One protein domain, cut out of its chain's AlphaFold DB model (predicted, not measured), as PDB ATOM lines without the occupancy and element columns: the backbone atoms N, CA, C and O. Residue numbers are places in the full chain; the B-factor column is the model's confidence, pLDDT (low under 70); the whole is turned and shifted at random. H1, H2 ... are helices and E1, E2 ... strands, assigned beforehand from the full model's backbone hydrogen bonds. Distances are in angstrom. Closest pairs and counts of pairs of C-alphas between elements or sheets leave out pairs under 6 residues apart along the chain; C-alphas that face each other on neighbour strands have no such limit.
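This is residues 218 to 336 of the 338 residues of the protein "Zn peptidase" of Synechococcales bacterium UBA8647 (UniProt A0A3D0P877). A small head and a long arm make this domain: the head is a twisted four-stranded sheet with helix H3 packed on it, and the arm ends in a hairpin of two helices, H1 and H2, beyond the ends of the paired inner strands E2 and E3. The arm makes the length, and the three spans are 68 by 26 by 21 A. The printed part has 119 residues with three named helices and four named strands, in the order E1 E2 H1 H2 E3 E4 H3. The sheet's order is E1 E2 E3 E4, antiparallel throughout, and the class is mixed, helices and strands. The whole is extended, with a radius of gyration of the C-alphas of 21.4 A.

E1, residues 222 to 229, is an edge strand and forms a hairpin with E2, residues 238 to 248; N 225 and O 241 are 2.9 A apart, within hydrogen-bond range. E2 is also the antiparallel neighbour of E3, residues 289 to 300, with N 246 and O 291 at 2.8 A and N 297 and O 240 at 2.8 A. E2 bends by 62 degrees at residue 245, and E3 bends by 60 degrees at residue 294. H1, residues 250 to 268, touches H2, residues 273 to 282, with residues 259 to 267 alone. The two make a helical hairpin, opposite ways at a shallow tilt of 14 degrees; their closest C-alphas, of Gly 263 and Ala 279, are 5.0 A apart. Neither H1 nor H2 is on the sheet. E3 forms a hairpin with E4, residues 305 to 308, the other edge strand, where N 298 and O 307 are 2.8 A apart. Residues 305 to 306 of E4 also pair, antiparallel, with residues 316 to 317. H3, residues 325 to 333, is on the sheet; its closest C-alphas to E1 are those of Gln 325 and Thr 222, 6.6 A apart. In H1, H2 and H3 every O i to N i+4 pair is within hydrogen-bond range.

E1 begins at C-alpha 222 (-61.497, 48.357, 0.637) and is 20.4 A long. E2 measures 27.4 A, H1 26.2 A and E3 30.9 A from first to last C-alpha. H1 ends at C-alpha 268 (-19.794, 31.237, -10.473). H2 measures 14.3 A, E4 10.6 A and H3 12.2 A. H3 ends at C-alpha 333 (-67.682, 60.905, 9.190).

The two C-alphas farthest apart, of Gly 270 and Ala 336, are 68.9 A apart. The printed part has no cut. The link from E4 to H3, 16 residues, is long. The mean pLDDT of the printed part is 75.6; residues 230 to 232, 249 to 288 and 336 are under 70.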
ATOM      1  N   ASP A 218     -65.762  51.312   0.648       95.00
ATOM      2  CA  ASP A 218     -65.128  52.608   0.417       95.00
ATOM      3  C   ASP A 218     -64.537  52.659  -0.995       95.00
ATOM      4  O   ASP A 218     -64.677  53.647  -1.701       95.00
ATOM      5  N   THR A 219     -63.888  51.590  -1.450       92.25
ATOM      6  CA  THR A 219     -63.334  51.479  -2.807       92.25
ATOM      7  C   THR A 219     -63.492  50.044  -3.308       92.25
ATOM      8  O   THR A 219     -63.812  49.176  -2.495       92.25
ATOM      9  N   PRO A 220     -63.213  49.748  -4.592       87.12
ATOM     10  CA  PRO A 220     -63.210  48.370  -5.095       87.12
ATOM     11  C   PRO A 220     -62.310  47.398  -4.318       87.12
ATOM     12  O   PRO A 220     -62.533  46.194  -4.353       87.12
ATOM     13  N   GLU A 221     -61.315  47.905  -3.584       89.38
ATOM     14  CA  GLU A 221     -60.351  47.092  -2.833       89.38
ATOM     15  C   GLU A 221     -60.432  47.292  -1.307       89.38
ATOM     16  O   GLU A 221     -59.521  46.863  -0.584       89.38
ATOM     17  N   THR A 222     -61.445  48.005  -0.791       94.88
ATOM     18  CA  THR A 222     -61.497  48.357   0.637       94.88
ATOM     19  C   THR A 222     -62.908  48.506   1.201       94.88
ATOM     20  O   THR A 222     -63.748  49.174   0.599       94.88
ATOM     21  N   PHE A 223     -63.107  48.024   2.429       97.12
ATOM     22  CA  PHE A 223     -64.358  48.158   3.182       97.12
ATOM     23  C   PHE A 223     -64.105  48.725   4.575       97.12
ATOM     24  O   PHE A 223     -63.024  48.511   5.136       97.12
ATOM     25  N   SER A 224     -65.097  49.400   5.149       97.25
ATOM     26  CA  SER A 224     -65.039  49.917   6.516       97.25
ATOM     27  C   SER A 224     -66.313  49.677   7.315       97.25
ATOM     28  O   SER A 224     -67.413  49.798   6.795       97.25
ATOM     29  N   GLU A 225     -66.147  49.392   8.602       96.38
ATOM     30  CA  GLU A 225     -67.208  49.327   9.608       96.38
ATOM     31  C   GLU A 225     -66.817  50.271  10.752       96.38
ATOM     32  O   GLU A 225     -65.731  50.149  11.331       96.38
ATOM     33  N   VAL A 226     -67.680  51.233  11.081       93.56
ATOM     34  CA  VAL A 226     -67.440  52.127  12.223       93.56
ATOM     35  C   VAL A 226     -67.737  51.366  13.507       93.56
ATOM     36  O   VAL A 226     -68.844  50.870  13.690       93.56
ATOM     37  N   VAL A 227     -66.745  51.272  14.390       89.94
ATOM     38  CA  VAL A 227     -66.859  50.521  15.646       89.94
ATOM     39  C   VAL A 227     -67.248  51.432  16.796       89.94
ATOM     40  O   VAL A 227     -68.064  51.051  17.627       89.94
ATOM     41  N   ASP A 228     -66.621  52.603  16.872       85.06
ATOM     42  CA  ASP A 228     -66.801  53.519  17.991       85.06
ATOM     43  C   ASP A 228     -66.505  54.963  17.571       85.06
ATOM     44  O   ASP A 228     -65.629  55.218  16.734       85.06
ATOM     45  N   PHE A 229     -67.214  55.899  18.193       82.19
ATOM     46  CA  PHE A 229     -66.909  57.322  18.164       82.19
ATOM     47  C   PHE A 229     -66.430  57.695  19.557       82.19
ATOM     48  O   PHE A 229     -67.229  57.799  20.486       82.19
ATOM     49  N   ASN A 230     -65.123  57.884  19.711       67.38
ATOM     50  CA  ASN A 230     -64.538  58.114  21.024       67.38
ATOM     51  C   ASN A 230     -63.783  59.443  21.076       67.38
ATOM     52  O   ASN A 230     -62.555  59.435  21.117       67.38
ATOM     53  N   PRO A 231     -64.496  60.580  21.162       59.31
ATOM     54  CA  PRO A 231     -63.874  61.899  21.233       59.31
ATOM     55  C   PRO A 231     -63.087  62.143  22.536       59.31
ATOM     56  O   PRO A 231     -62.535  63.227  22.717       59.31
ATOM     57  N   GLN A 232     -63.058  61.191  23.484       61.19
ATOM     58  CA  GLN A 232     -62.326  61.351  24.745       61.19
ATOM     59  C   GLN A 232     -60.840  61.002  24.634       61.19
ATOM     60  O   GLN A 232     -60.047  61.474  25.451       61.19
ATOM     61  N   GLU A 233     -60.428  60.220  23.631       72.56
ATOM     62  CA  GLU A 233     -59.012  60.144  23.287       72.56
ATOM     63  C   GLU A 233     -58.633  61.439  22.552       72.56
ATOM     64  O   GLU A 233     -59.156  61.675  21.466       72.56
ATOM     65  N   PRO A 234     -57.703  62.276  23.067       72.12
ATOM     66  CA  PRO A 234     -57.476  63.640  22.555       72.12
ATOM     67  C   PRO A 234     -57.100  63.745  21.072       72.12
ATOM     68  O   PRO A 234     -56.966  64.838  20.527       72.12
ATOM     69  N   TRP A 235     -56.825  62.611  20.435       81.19
ATOM     70  CA  TRP A 235     -56.349  62.521  19.070       81.19
ATOM     71  C   TRP A 235     -57.143  61.528  18.208       81.19
ATOM     72  O   TRP A 235     -56.798  61.408  17.035       81.19
ATOM     73  N   VAL A 236     -58.177  60.855  18.715       84.12
ATOM     74  CA  VAL A 236     -59.002  59.917  17.934       84.12
ATOM     75  C   VAL A 236     -60.446  60.374  18.005       84.12
ATOM     76  O   VAL A 236     -61.004  60.451  19.083       84.12
ATOM     77  N   ASP A 237     -61.057  60.645  16.860       87.06
ATOM     78  CA  ASP A 237     -62.481  60.982  16.791       87.06
ATOM     79  C   ASP A 237     -63.317  59.730  16.503       87.06
ATOM     80  O   ASP A 237     -64.403  59.543  17.051       87.06
ATOM     81  N   ALA A 238     -62.791  58.836  15.661       90.94
ATOM     82  CA  ALA A 238     -63.470  57.610  15.274       90.94
ATOM     83  C   ALA A 238     -62.508  56.425  15.166       90.94
ATOM     84  O   ALA A 238     -61.357  56.541  14.732       90.94
ATOM     85  N   VAL A 239     -63.034  55.263  15.533       92.69
ATOM     86  CA  VAL A 239     -62.380  53.968  15.449       92.69
ATOM     87  C   VAL A 239     -63.134  53.109  14.444       92.69
ATOM     88  O   VAL A 239     -64.328  52.852  14.590       92.69
ATOM     89  N   ILE A 240     -62.420  52.634  13.430       95.31
ATOM     90  CA  ILE A 240     -63.001  51.960  12.272       95.31
ATOM     91  C   ILE A 240     -62.284  50.627  12.055       95.31
ATOM     92  O   ILE A 240     -61.054  50.569  12.062       95.31
ATOM     93  N   LYS A 241     -63.022  49.539  11.844       96.44
ATOM     94  CA  LYS A 241     -62.454  48.323  11.252       96.44
ATOM     95  C   LYS A 241     -62.374  48.517   9.753       96.44
ATOM     96  O   LYS A 241     -63.335  48.968   9.140       96.44
ATOM     97  N   VAL A 242     -61.248  48.155   9.160       96.44
ATOM     98  CA  VAL A 242     -61.052  48.266   7.718       96.44
ATOM     99  C   VAL A 242     -60.557  46.954   7.141       96.44
ATOM    100  O   VAL A 242     -59.581  46.388   7.632       96.44
ATOM    101  N   TYR A 243     -61.203  46.499   6.073       95.56
ATOM    102  CA  TYR A 243     -60.625  45.526   5.157       95.56
ATOM    103  C   TYR A 243     -59.869  46.271   4.069       95.56
ATOM    104  O   TYR A 243     -60.415  47.168   3.424       95.56
ATOM    105  N   ARG A 244     -58.604  45.904   3.861       92.06
ATOM    106  CA  ARG A 244     -57.753  46.471   2.810       92.06
ATOM    107  C   ARG A 244     -57.008  45.356   2.107       92.06
ATOM    108  O   ARG A 244     -56.329  44.575   2.768       92.06
ATOM    109  N   PHE A 245     -57.089  45.308   0.781       89.12
ATOM    110  CA  PHE A 245     -56.231  44.409   0.017       89.12
ATOM    111  C   PHE A 245     -54.786  44.912   0.021       89.12
ATOM    112  O   PHE A 245     -54.489  45.990  -0.496       89.12
ATOM    113  N   GLU A 246     -53.871  44.162   0.612       86.00
ATOM    114  CA  GLU A 246     -52.459  44.515   0.706       86.00
ATOM    115  C   GLU A 246     -51.627  43.573  -0.153       86.00
ATOM    116  O   GLU A 246     -51.876  42.375  -0.186       86.00
ATOM    117  N   VAL A 247     -50.619  44.124  -0.831       78.19
ATOM    118  CA  VAL A 247     -49.647  43.346  -1.602       78.19
ATOM    119  C   VAL A 247     -48.299  43.431  -0.901       78.19
ATOM    120  O   VAL A 247     -47.670  44.494  -0.869       78.19
ATOM    121  N   GLU A 248     -47.832  42.314  -0.360       71.56
ATOM    122  CA  GLU A 248     -46.537  42.207   0.290       71.56
ATOM    123  C   GLU A 248     -45.447  41.876  -0.737       71.56
ATOM    124  O   GLU A 248     -45.259  40.746  -1.188       71.56
ATOM    125  N   ARG A 249     -44.671  42.901  -1.102       63.53
ATOM    126  CA  ARG A 249     -43.532  42.761  -2.026       63.53
ATOM    127  C   ARG A 249     -42.263  42.236  -1.349       63.53
ATOM    128  O   ARG A 249     -41.294  41.943  -2.045       63.53
ATOM    129  N   GLY A 250     -42.250  42.103  -0.020       55.53
ATOM    130  CA  GLY A 250     -41.096  41.621   0.746       55.53
ATOM    131  C   GLY A 250     -40.662  40.214   0.324       55.53
ATOM    132  O   GLY A 250     -39.484  39.996   0.047       55.53
ATOM    133  N   GLY A 251     -41.622  39.298   0.155       51.72
ATOM    134  CA  GLY A 251     -41.371  37.944  -0.354       51.72
ATOM    135  C   GLY A 251     -40.872  37.913  -1.802       51.72
ATOM    136  O   GLY A 251     -39.988  37.126  -2.130       51.72
ATOM    137  N   GLN A 252     -41.358  38.819  -2.656       51.22
ATOM    138  CA  GLN A 252     -40.895  38.961  -4.039       51.22
ATOM    139  C   GLN A 252     -39.451  39.482  -4.112       51.22
ATOM    140  O   GLN A 252     -38.636  38.953  -4.867       51.22
ATOM    141  N   ILE A 253     -39.109  40.492  -3.308       51.38
ATOM    142  CA  ILE A 253     -37.753  41.056  -3.241       51.38
ATOM    143  C   ILE A 253     -36.782  40.027  -2.656       51.38
ATOM    144  O   ILE A 253     -35.732  39.779  -3.247       51.38
ATOM    145  N   ALA A 254     -37.145  39.378  -1.545       51.09
ATOM    146  CA  ALA A 254     -36.326  38.343  -0.923       51.09
ATOM    147  C   ALA A 254     -36.158  37.131  -1.849       51.09
ATOM    148  O   ALA A 254     -35.035  36.702  -2.086       51.09
ATOM    149  N   GLY A 255     -37.239  36.615  -2.439       50.00
ATOM    150  CA  GLY A 255     -37.201  35.477  -3.361       50.00
ATOM    151  C   GLY A 255     -36.358  35.745  -4.609       50.00
ATOM    152  O   GLY A 255     -35.580  34.883  -5.023       50.00
ATOM    153  N   ASN A 256     -36.436  36.956  -5.168       50.94
ATOM    154  CA  ASN A 256     -35.589  37.364  -6.289       50.94
ATOM    155  C   ASN A 256     -34.121  37.553  -5.873       50.94
ATOM    156  O   ASN A 256     -33.235  37.166  -6.633       50.94
ATOM    157  N   LEU A 257     -33.845  38.069  -4.670       51.75
ATOM    158  CA  LEU A 257     -32.487  38.226  -4.137       51.75
ATOM    159  C   LEU A 257     -31.835  36.874  -3.797       51.75
ATOM    160  O   LEU A 257     -30.684  36.646  -4.156       51.75
ATOM    161  N   PHE A 258     -32.573  35.954  -3.168       50.94
ATOM    162  CA  PHE A 258     -32.116  34.590  -2.887       50.94
ATOM    163  C   PHE A 258     -31.881  33.799  -4.176       50.94
ATOM    164  O   PHE A 258     -30.858  33.128  -4.299       50.94
ATOM    165  N   SER A 259     -32.781  33.906  -5.159       48.06
ATOM    166  CA  SER A 259     -32.603  33.253  -6.463       48.06
ATOM    167  C   SER A 259     -31.415  33.834  -7.231       48.06
ATOM    168  O   SER A 259     -30.663  33.079  -7.841       48.06
ATOM    169  N   ALA A 260     -31.186  35.149  -7.143       49.97
ATOM    170  CA  ALA A 260     -30.001  35.791  -7.703       49.97
ATOM    171  C   ALA A 260     -28.712  35.332  -7.000       49.97
ATOM    172  O   ALA A 260     -27.738  35.003  -7.671       49.97
ATOM    173  N   ALA A 261     -28.705  35.234  -5.666       49.94
ATOM    174  CA  ALA A 261     -27.553  34.756  -4.900       49.94
ATOM    175  C   ALA A 261     -27.228  33.283  -5.207       49.94
ATOM    176  O   ALA A 261     -26.075  32.943  -5.464       49.94
ATOM    177  N   LEU A 262     -28.240  32.414  -5.265       48.19
ATOM    178  CA  LEU A 262     -28.081  31.011  -5.662       48.19
ATOM    179  C   LEU A 262     -27.685  30.865  -7.138       48.19
ATOM    180  O   LEU A 262     -26.917  29.965  -7.473       48.19
ATOM    181  N   GLY A 263     -28.168  31.746  -8.017       43.44
ATOM    182  CA  GLY A 263     -27.754  31.820  -9.418       43.44
ATOM    183  C   GLY A 263     -26.277  32.183  -9.555       43.44
ATOM    184  O   GLY A 263     -25.536  31.472 -10.223       43.44
ATOM    185  N   VAL A 264     -25.811  33.216  -8.850       50.50
ATOM    186  CA  VAL A 264     -24.395  33.624  -8.842       50.50
ATOM    187  C   VAL A 264     -23.498  32.533  -8.247       50.50
ATOM    188  O   VAL A 264     -22.427  32.272  -8.788       50.50
ATOM    189  N   LEU A 265     -23.938  31.838  -7.195       48.78
ATOM    190  CA  LEU A 265     -23.184  30.724  -6.608       48.78
ATOM    191  C   LEU A 265     -23.112  29.508  -7.549       48.78
ATOM    192  O   LEU A 265     -22.033  28.956  -7.751       48.78
ATOM    193  N   ASN A 266     -24.222  29.124  -8.184       48.19
ATOM    194  CA  ASN A 266     -24.255  27.974  -9.095       48.19
ATOM    195  C   ASN A 266     -23.579  28.249 -10.445       48.19
ATOM    196  O   ASN A 266     -22.989  27.337 -11.018       48.19
ATOM    197  N   CYS A 267     -23.646  29.476 -10.961       50.75
ATOM    198  CA  CYS A 267     -22.983  29.856 -12.210       50.75
ATOM    199  C   CYS A 267     -21.507  30.257 -11.993       50.75
ATOM    200  O   CYS A 267     -20.710  30.136 -12.919       50.75
ATOM    201  N   GLY A 268     -21.136  30.732 -10.795       40.38
ATOM    202  CA  GLY A 268     -19.794  31.237 -10.473       40.38
ATOM    203  C   GLY A 268     -18.856  30.246  -9.774       40.38
ATOM    204  O   GLY A 268     -17.645  30.376  -9.915       40.38
ATOM    205  N   PHE A 269     -19.377  29.236  -9.062       42.69
ATOM    206  CA  PHE A 269     -18.575  28.271  -8.288       42.69
ATOM    207  C   PHE A 269     -18.851  26.803  -8.668       42.69
ATOM    208  O   PHE A 269     -19.050  25.944  -7.813       42.69
ATOM    209  N   GLY A 270     -18.836  26.489  -9.969       43.22
ATOM    210  CA  GLY A 270     -18.751  25.100 -10.451       43.22
ATOM    211  C   GLY A 270     -20.056  24.293 -10.468       43.22
ATOM    212  O   GLY A 270     -20.008  23.067 -10.566       43.22
ATOM    213  N   GLY A 271     -21.225  24.936 -10.401       49.91
ATOM    214  CA  GLY A 271     -22.506  24.263 -10.627       49.91
ATOM    215  C   GLY A 271     -22.704  23.864 -12.098       49.91
ATOM    216  O   GLY A 271     -22.192  24.501 -13.017       49.91
ATOM    217  N   SER A 272     -23.458  22.786 -12.343       56.75
ATOM    218  CA  SER A 272     -23.751  22.331 -13.714       56.75
ATOM    219  C   SER A 272     -24.525  23.392 -14.516       56.75
ATOM    220  O   SER A 272     -25.363  24.112 -13.969       56.75
ATOM    221  N   SER A 273     -24.320  23.450 -15.836       53.88
ATOM    222  CA  SER A 273     -25.014  24.391 -16.738       53.88
ATOM    223  C   SER A 273     -26.546  24.334 -16.627       53.88
ATOM    224  O   SER A 273     -27.214  25.358 -16.759       53.88
ATOM    225  N   ARG A 274     -27.114  23.164 -16.295       53.62
ATOM    226  CA  ARG A 274     -28.550  22.988 -16.008       53.62
ATOM    227  C   ARG A 274     -28.991  23.623 -14.687       53.62
ATOM    228  O   ARG A 274     -30.097  24.150 -14.626       53.62
ATOM    229  N   ALA A 275     -28.158  23.595 -13.648       49.66
ATOM    230  CA  ALA A 275     -28.456  24.242 -12.367       49.66
ATOM    231  C   ALA A 275     -28.397  25.774 -12.483       49.66
ATOM    232  O   ALA A 275     -29.263  26.464 -11.950       49.66
ATOM    233  N   CYS A 276     -27.436  26.296 -13.251       48.50
ATOM    234  CA  CYS A 276     -27.342  27.717 -13.590       48.50
ATOM    235  C   CYS A 276     -28.555  28.184 -14.423       48.50
ATOM    236  O   CYS A 276     -29.239  29.133 -14.044       48.50
ATOM    237  N   ALA A 277     -28.904  27.461 -15.494       53.97
ATOM    238  CA  ALA A 277     -30.086  27.761 -16.307       53.97
ATOM    239  C   ALA A 277     -31.400  27.657 -15.507       53.97
ATOM    240  O   ALA A 277     -32.289  28.483 -15.683       53.97
ATOM    241  N   GLY A 278     -31.508  26.680 -14.600       53.41
ATOM    242  CA  GLY A 278     -32.651  26.509 -13.697       53.41
ATOM    243  C   GLY A 278     -32.780  27.597 -12.623       53.41
ATOM    244  O   GLY A 278     -33.888  27.904 -12.190       53.41
ATOM    245  N   ALA A 279     -31.669  28.191 -12.181       51.50
ATOM    246  CA  ALA A 279     -31.677  29.322 -11.255       51.50
ATOM    247  C   ALA A 279     -32.033  30.634 -11.973       51.50
ATOM    248  O   ALA A 279     -32.831  31.412 -11.455       51.50
ATOM    249  N   LEU A 280     -31.518  30.839 -13.192       50.97
ATOM    250  CA  LEU A 280     -31.855  31.983 -14.046       50.97
ATOM    251  C   LEU A 280     -33.318  31.960 -14.502       50.97
ATOM    252  O   LEU A 280     -33.950  33.009 -14.547       50.97
ATOM    253  N   THR A 281     -33.895  30.786 -14.781       52.75
ATOM    254  CA  THR A 281     -35.329  30.679 -15.096       52.75
ATOM    255  C   THR A 281     -36.215  30.961 -13.890       52.75
ATOM    256  O   THR A 281     -37.315  31.458 -14.084       52.75
ATOM    257  N   ARG A 282     -35.754  30.704 -12.658       50.28
ATOM    258  CA  ARG A 282     -36.475  31.035 -11.410       50.28
ATOM    259  C   ARG A 282     -36.272  32.482 -10.952       50.28
ATOM    260  O   ARG A 282     -37.079  33.001 -10.182       50.28
ATOM    261  N   GLN A 283     -35.216  33.150 -11.412       39.28
ATOM    262  CA  GLN A 283     -34.964  34.557 -11.124       39.28
ATOM    263  C   GLN A 283     -36.049  35.423 -11.784       39.28
ATOM    264  O   GLN A 283     -36.256  35.363 -12.991       39.28
ATOM    265  N   GLY A 284     -36.778  36.212 -10.990       46.91
ATOM    266  CA  GLY A 284     -37.914  37.004 -11.477       46.91
ATOM    267  C   GLY A 284     -39.257  36.263 -11.477       46.91
ATOM    268  O   GLY A 284     -40.277  36.888 -11.748       46.91
ATOM    269  N   GLN A 285     -39.289  34.972 -11.115       50.28
ATOM    270  CA  GLN A 285     -40.538  34.215 -10.936       50.28
ATOM    271  C   GLN A 285     -41.153  34.373  -9.539       50.28
ATOM    272  O   GLN A 285     -42.231  33.834  -9.292       50.28
ATOM    273  N   ALA A 286     -40.504  35.092  -8.613       52.97
ATOM    274  CA  ALA A 286     -41.106  35.375  -7.314       52.97
ATOM    275  C   ALA A 286     -42.327  36.290  -7.515       52.97
ATOM    276  O   ALA A 286     -42.198  37.475  -7.846       52.97
ATOM    277  N   LYS A 287     -43.518  35.713  -7.363       62.22
ATOM    278  CA  LYS A 287     -44.798  36.419  -7.444       62.22
ATOM    279  C   LYS A 287     -45.053  37.174  -6.127       62.22
ATOM    280  O   LYS A 287     -44.588  36.729  -5.075       62.22
ATOM    281  N   PRO A 288     -45.691  38.355  -6.173       63.50
ATOM    282  CA  PRO A 288     -46.019  39.101  -4.966       63.50
ATOM    283  C   PRO A 288     -47.082  38.351  -4.166       63.50
ATOM    284  O   PRO A 288     -48.007  37.795  -4.749       63.50
ATOM    285  N   ASP A 289     -46.969  38.374  -2.841       71.31
ATOM    286  CA  ASP A 289     -48.034  37.876  -1.976       71.31
ATOM    287  C   ASP A 289     -49.100  38.980  -1.821       71.31
ATOM    288  O   ASP A 289     -48.753  40.163  -1.786       71.31
ATOM    289  N   GLY A 290     -50.384  38.631  -1.782       77.88
ATOM    290  CA  GLY A 290     -51.485  39.588  -1.731       77.88
ATOM    291  C   GLY A 290     -52.723  39.025  -1.045       77.88
ATOM    292  O   GLY A 290     -53.110  37.887  -1.300       77.88
ATOM    293  N   TRP A 291     -53.314  39.800  -0.135       85.50
ATOM    294  CA  TRP A 291     -54.535  39.418   0.570       85.50
ATOM    295  C   TRP A 291     -55.222  40.608   1.247       85.50
ATOM    296  O   TRP A 291     -54.595  41.603   1.614       85.50
ATOM    297  N   PHE A 292     -56.527  40.487   1.460       88.31
ATOM    298  CA  PHE A 292     -57.287  41.348   2.350       88.31
ATOM    299  C   PHE A 292     -56.865  41.137   3.800       88.31
ATOM    300  O   PHE A 292     -56.909  40.023   4.323       88.31
ATOM    301  N   ARG A 293     -56.507  42.235   4.468       88.50
ATOM    302  CA  ARG A 293     -56.254  42.276   5.907       88.50
ATOM    303  C   ARG A 293     -57.347  43.061   6.610       88.50
ATOM    304  O   ARG A 293     -57.653  44.181   6.206       88.50
ATOM    305  N   LEU A 294     -57.871  42.484   7.690       93.19
ATOM    306  CA  LEU A 294     -58.673  43.209   8.668       93.19
ATOM    307  C   LEU A 294     -57.739  43.991   9.595       93.19
ATOM    308  O   LEU A 294     -56.845  43.419  10.222       93.19
ATOM    309  N   ARG A 295     -57.937  45.304   9.684       92.94
ATOM    310  CA  ARG A 295     -57.153  46.217  10.523       92.94
ATOM    311  C   ARG A 295     -58.064  47.160  11.296       92.94
ATOM    312  O   ARG A 295     -59.248  47.288  10.999       92.94
ATOM    313  N   LYS A 296     -57.481  47.855  12.271       93.88
ATOM    314  CA  LYS A 296     -58.129  48.944  13.003       93.88
ATOM    315  C   LYS A 296     -57.526  50.269  12.545       93.88
ATOM    316  O   LYS A 296     -56.320  50.460  12.661       93.88
ATOM    317  N   LEU A 297     -58.362  51.149  12.012       94.38
ATOM    318  CA  LEU A 297     -58.027  52.509  11.616       94.38
ATOM    319  C   LEU A 297     -58.531  53.478  12.688       94.38
ATOM    320  O   LEU A 297     -59.680  53.395  13.121       94.38
ATOM    321  N   GLN A 298     -57.670  54.396  13.110       93.81
ATOM    322  CA  GLN A 298     -58.016  55.519  13.977       93.81
ATOM    323  C   GLN A 298     -57.991  56.799  13.151       93.81
ATOM    324  O   GLN A 298     -57.007  57.083  12.469       93.81
ATOM    325  N   LEU A 299     -59.084  57.555  13.194       94.38
ATOM    326  CA  LEU A 299     -59.277  58.765  12.405       94.38
ATOM    327  C   LEU A 299     -59.320  59.990  13.313       94.38
ATOM    328  O   LEU A 299     -59.990  59.971  14.343       94.38
ATOM    329  N   ASN A 300     -58.649  61.059  12.893       92.88
ATOM    330  CA  ASN A 300     -58.770  62.385  13.477       92.88
ATOM    331  C   ASN A 300     -59.249  63.371  12.405       92.88
ATOM    332  O   ASN A 300     -58.504  63.738  11.488       92.88
ATOM    333  N   CYS A 301     -60.498  63.788  12.536       89.94
ATOM    334  CA  CYS A 301     -61.179  64.718  11.657       89.94
ATOM    335  C   CYS A 301     -60.617  66.135  11.778       89.94
ATOM    336  O   CYS A 301     -60.403  66.786  10.757       89.94
ATOM    337  N   TYR A 302     -60.318  66.591  12.998       87.75
ATOM    338  CA  TYR A 302     -59.845  67.959  13.243       87.75
ATOM    339  C   TYR A 302     -58.479  68.240  12.594       87.75
ATOM    340  O   TYR A 302     -58.282  69.244  11.913       87.75
ATOM    341  N   ASN A 303     -57.528  67.324  12.767       89.50
ATOM    342  CA  ASN A 303     -56.162  67.432  12.259       89.50
ATOM    343  C   ASN A 303     -55.999  66.847  10.844       89.50
ATOM    344  O   ASN A 303     -54.922  66.967  10.255       89.50
ATOM    345  N   GLY A 304     -57.027  66.188  10.299       92.69
ATOM    346  CA  GLY A 304     -56.996  65.593   8.962       92.69
ATOM    347  C   GLY A 304     -55.998  64.437   8.819       92.69
ATOM    348  O   GLY A 304     -55.311  64.314   7.796       92.69
ATOM    349  N   VAL A 305     -55.880  63.598   9.850       94.75
ATOM    350  CA  VAL A 305     -54.903  62.498   9.925       94.75
ATOM    351  C   VAL A 305     -55.566  61.175  10.286       94.75
ATOM    352  O   VAL A 305     -56.633  61.144  10.889       94.75
ATOM    353  N   PHE A 306     -54.912  60.075   9.932       94.94
ATOM    354  CA  PHE A 306     -55.322  58.731  10.319       94.94
ATOM    355  C   PHE A 306     -54.107  57.871  10.675       94.94
ATOM    356  O   PHE A 306     -52.970  58.189  10.309       94.94
ATOM    357  N   ASP A 307     -54.357  56.779  11.384       93.69
ATOM    358  CA  ASP A 307     -53.370  55.757  11.710       93.69
ATOM    359  C   ASP A 307     -53.981  54.365  11.530       93.69
ATOM    360  O   ASP A 307     -55.160  54.171  11.826       93.69
ATOM    361  N   ILE A 308     -53.204  53.401  11.033       92.75
ATOM    362  CA  ILE A 308     -53.641  52.004  10.907       92.75
ATOM    363  C   ILE A 308     -52.824  51.181  11.887       92.75
ATOM    364  O   ILE A 308     -51.621  50.983  11.737       92.75
ATOM    365  N   LEU A 309     -53.496  50.650  12.898       89.12
ATOM    366  CA  LEU A 309     -52.812  49.958  13.973       89.12
ATOM    367  C   LEU A 309     -52.118  48.687  13.471       89.12
ATOM    368  O   LEU A 309     -52.734  47.771  12.913       89.12
ATOM    369  N   GLY A 310     -50.810  48.635  13.724       82.88
ATOM    370  CA  GLY A 310     -49.966  47.479  13.440       82.88
ATOM    371  C   GLY A 310     -49.586  47.299  11.968       82.88
ATOM    372  O   GLY A 310     -49.165  46.198  11.608       82.88
ATOM    373  N   ASP A 311     -49.744  48.314  11.111       84.88
ATOM    374  CA  ASP A 311     -49.229  48.282   9.730       84.88
ATOM    375  C   ASP A 311     -47.736  48.676   9.633       84.88
ATOM    376  O   ASP A 311     -47.096  48.459   8.605       84.88
ATOM    377  N   GLY A 312     -47.164  49.206  10.722       83.69
ATOM    378  CA  GLY A 312     -45.766  49.636  10.805       83.69
ATOM    379  C   GLY A 312     -45.495  51.018  10.202       83.69
ATOM    380  O   GLY A 312     -44.341  51.452  10.174       83.69
ATOM    381  N   ILE A 313     -46.528  51.725   9.745       85.69
ATOM    382  CA  ILE A 313     -46.441  53.075   9.202       85.69
ATOM    383  C   ILE A 313     -46.907  54.049  10.282       85.69
ATOM    384  O   ILE A 313     -47.935  53.871  10.919       85.69
ATOM    385  N   LYS A 314     -46.127  55.106  10.517       88.31
ATOM    386  CA  LYS A 314     -46.544  56.165  11.444       88.31
ATOM    387  C   LYS A 314     -47.771  56.881  10.888       88.31
ATOM    388  O   LYS A 314     -47.858  57.045   9.676       88.31
ATOM    389  N   ARG A 315     -48.613  57.410  11.779       92.69
ATOM    390  CA  ARG A 315     -49.722  58.333  11.487       92.69
ATOM    391  C   ARG A 315     -49.482  59.213  10.256       92.69
ATOM    392  O   ARG A 315     -48.459  59.893  10.142       92.69
ATOM    393  N   GLN A 316     -50.473  59.244   9.377       94.50
ATOM    394  CA  GLN A 316     -50.385  59.844   8.051       94.50
ATOM    395  C   GLN A 316     -51.480  60.894   7.859       94.50
ATOM    396  O   GLN A 316     -52.527  60.857   8.503       94.50
ATOM    397  N   ARG A 317     -51.259  61.837   6.939       95.81
ATOM    398  CA  ARG A 317     -52.337  62.717   6.463       95.81
ATOM    399  C   ARG A 317     -53.349  61.895   5.676       95.81
ATOM    400  O   ARG A 317     -52.946  61.037   4.899       95.81
ATOM    401  N   ILE A 318     -54.635  62.218   5.788       94.56
ATOM    402  CA  ILE A 318     -55.707  61.553   5.022       94.56
ATOM    403  C   ILE A 318     -55.433  61.603   3.507       94.56
ATOM    404  O   ILE A 318     -55.599  60.609   2.800       94.56
ATOM    405  N   SER A 319     -54.910  62.723   3.002       92.44
ATOM    406  CA  SER A 319     -54.522  62.877   1.591       92.44
ATOM    407  C   SER A 319     -53.372  61.963   1.141       92.44
ATOM    408  O   SER A 319     -53.184  61.776  -0.057       92.44
ATOM    409  N   ALA A 320     -52.614  61.374   2.072       92.12
ATOM    410  CA  ALA A 320     -51.521  60.455   1.770       92.12
ATOM    411  C   ALA A 320     -51.972  58.988   1.633       92.12
ATOM    412  O   ALA A 320     -51.169  58.155   1.206       92.12
ATOM    413  N   ASP A 321     -53.232  58.654   1.955       92.38
ATOM    414  CA  ASP A 321     -53.740  57.296   1.752       92.38
ATOM    415  C   ASP A 321     -53.863  56.982   0.259       92.38
ATOM    416  O   ASP A 321     -54.783  57.427  -0.425       92.38
ATOM    417  N   ARG A 322     -52.941  56.163  -0.248       88.56
ATOM    418  CA  ARG A 322     -52.890  55.777  -1.665       88.56
ATOM    419  C   ARG A 322     -54.089  54.950  -2.115       88.56
ATOM    420  O   ARG A 322     -54.336  54.871  -3.313       88.56
ATOM    421  N   LYS A 323     -54.804  54.324  -1.178       88.44
ATOM    422  CA  LYS A 323     -56.038  53.591  -1.474       88.44
ATOM    423  C   LYS A 323     -57.272  54.485  -1.455       88.44
ATOM    424  O   LYS A 323     -58.337  54.020  -1.819       88.44
ATOM    425  N   GLY A 324     -57.157  55.743  -1.019       92.56
ATOM    426  CA  GLY A 324     -58.283  56.679  -0.927       92.56
ATOM    427  C   GLY A 324     -59.353  56.295   0.103       92.56
ATOM    428  O   GLY A 324     -60.347  57.005   0.244       92.56
ATOM    429  N   GLN A 325     -59.158  55.209   0.857       95.44
ATOM    430  CA  GLN A 325     -60.119  54.732   1.843       95.44
ATOM    431  C   GLN A 325     -60.283  55.749   2.974       95.44
ATOM    432  O   GLN A 325     -61.402  56.149   3.285       95.44
ATOM    433  N   ALA A 326     -59.175  56.223   3.552       95.12
ATOM    434  CA  ALA A 326     -59.206  57.208   4.630       95.12
ATOM    435  C   ALA A 326     -59.918  58.500   4.199       95.12
ATOM    436  O   ALA A 326     -60.620  59.113   4.998       95.12
ATOM    437  N   GLN A 327     -59.775  58.895   2.929       94.88
ATOM    438  CA  GLN A 327     -60.431  60.082   2.373       94.88
ATOM    439  C   GLN A 327     -61.944  59.907   2.334       94.88
ATOM    440  O   GLN A 327     -62.663  60.802   2.768       94.88
ATOM    441  N   ARG A 328     -62.432  58.750   1.877       94.62
ATOM    442  CA  ARG A 328     -63.872  58.472   1.823       94.62
ATOM    443  C   ARG A 328     -64.493  58.290   3.201       94.62
ATOM    444  O   ARG A 328     -65.564  58.834   3.446       94.62
ATOM    445  N   ILE A 329     -63.804  57.610   4.120       94.81
ATOM    446  CA  ILE A 329     -64.244  57.516   5.518       94.81
ATOM    447  C   ILE A 329     -64.339  58.925   6.120       94.81
ATOM    448  O   ILE A 329     -65.358  59.276   6.706       94.81
ATOM    449  N   ALA A 330     -63.320  59.766   5.932       93.50
ATOM    450  CA  ALA A 330     -63.327  61.129   6.452       93.50
ATOM    451  C   ALA A 330     -64.425  62.000   5.829       93.50
ATOM    452  O   ALA A 330     -65.109  62.721   6.548       93.50
ATOM    453  N   GLN A 331     -64.652  61.902   4.519       92.50
ATOM    454  CA  GLN A 331     -65.758  62.591   3.843       92.50
ATOM    455  C   GLN A 331     -67.134  62.176   4.361       92.50
ATOM    456  O   GLN A 331     -68.071  62.946   4.223       92.50
ATOM    457  N   ARG A 332     -67.272  60.969   4.915       90.69
ATOM    458  CA  ARG A 332     -68.526  60.470   5.481       90.69
ATOM    459  C   ARG A 332     -68.697  60.867   6.946       90.69
ATOM    460  O   ARG A 332     -69.792  61.225   7.358       90.69
ATOM    461  N   LEU A 333     -67.625  60.767   7.732       90.19
ATOM    462  CA  LEU A 333     -67.682  60.905   9.190       90.19
ATOM    463  C   LEU A 333     -67.342  62.315   9.679       90.19
ATOM    464  O   LEU A 333     -67.950  62.798  10.626       90.19
ATOM    465  N   CYS A 334     -66.386  62.990   9.042       86.25
ATOM    466  CA  CYS A 334     -65.880  64.281   9.507       86.25
ATOM    467  C   CYS A 334     -66.728  65.467   9.041       86.25
ATOM    468  O   CYS A 334     -66.730  66.503   9.695       86.25
ATOM    469  N   SER A 335     -67.450  65.329   7.927       71.00
ATOM    470  CA  SER A 335     -68.437  66.322   7.488       71.00
ATOM    471  C   SER A 335     -69.728  66.267   8.303       71.00
ATOM    472  O   SER A 335     -70.429  67.265   8.374       71.00
ATOM    473  N   ALA A 336     -70.042  65.122   8.918       56.81
ATOM    474  CA  ALA A 336     -71.180  64.960   9.823       56.81
ATOM    475  C   ALA A 336     -70.909  65.520  11.236       56.81
ATOM    476  O   ALA A 336     -71.818  65.563  12.061       56.81
TER     477      ALA A 336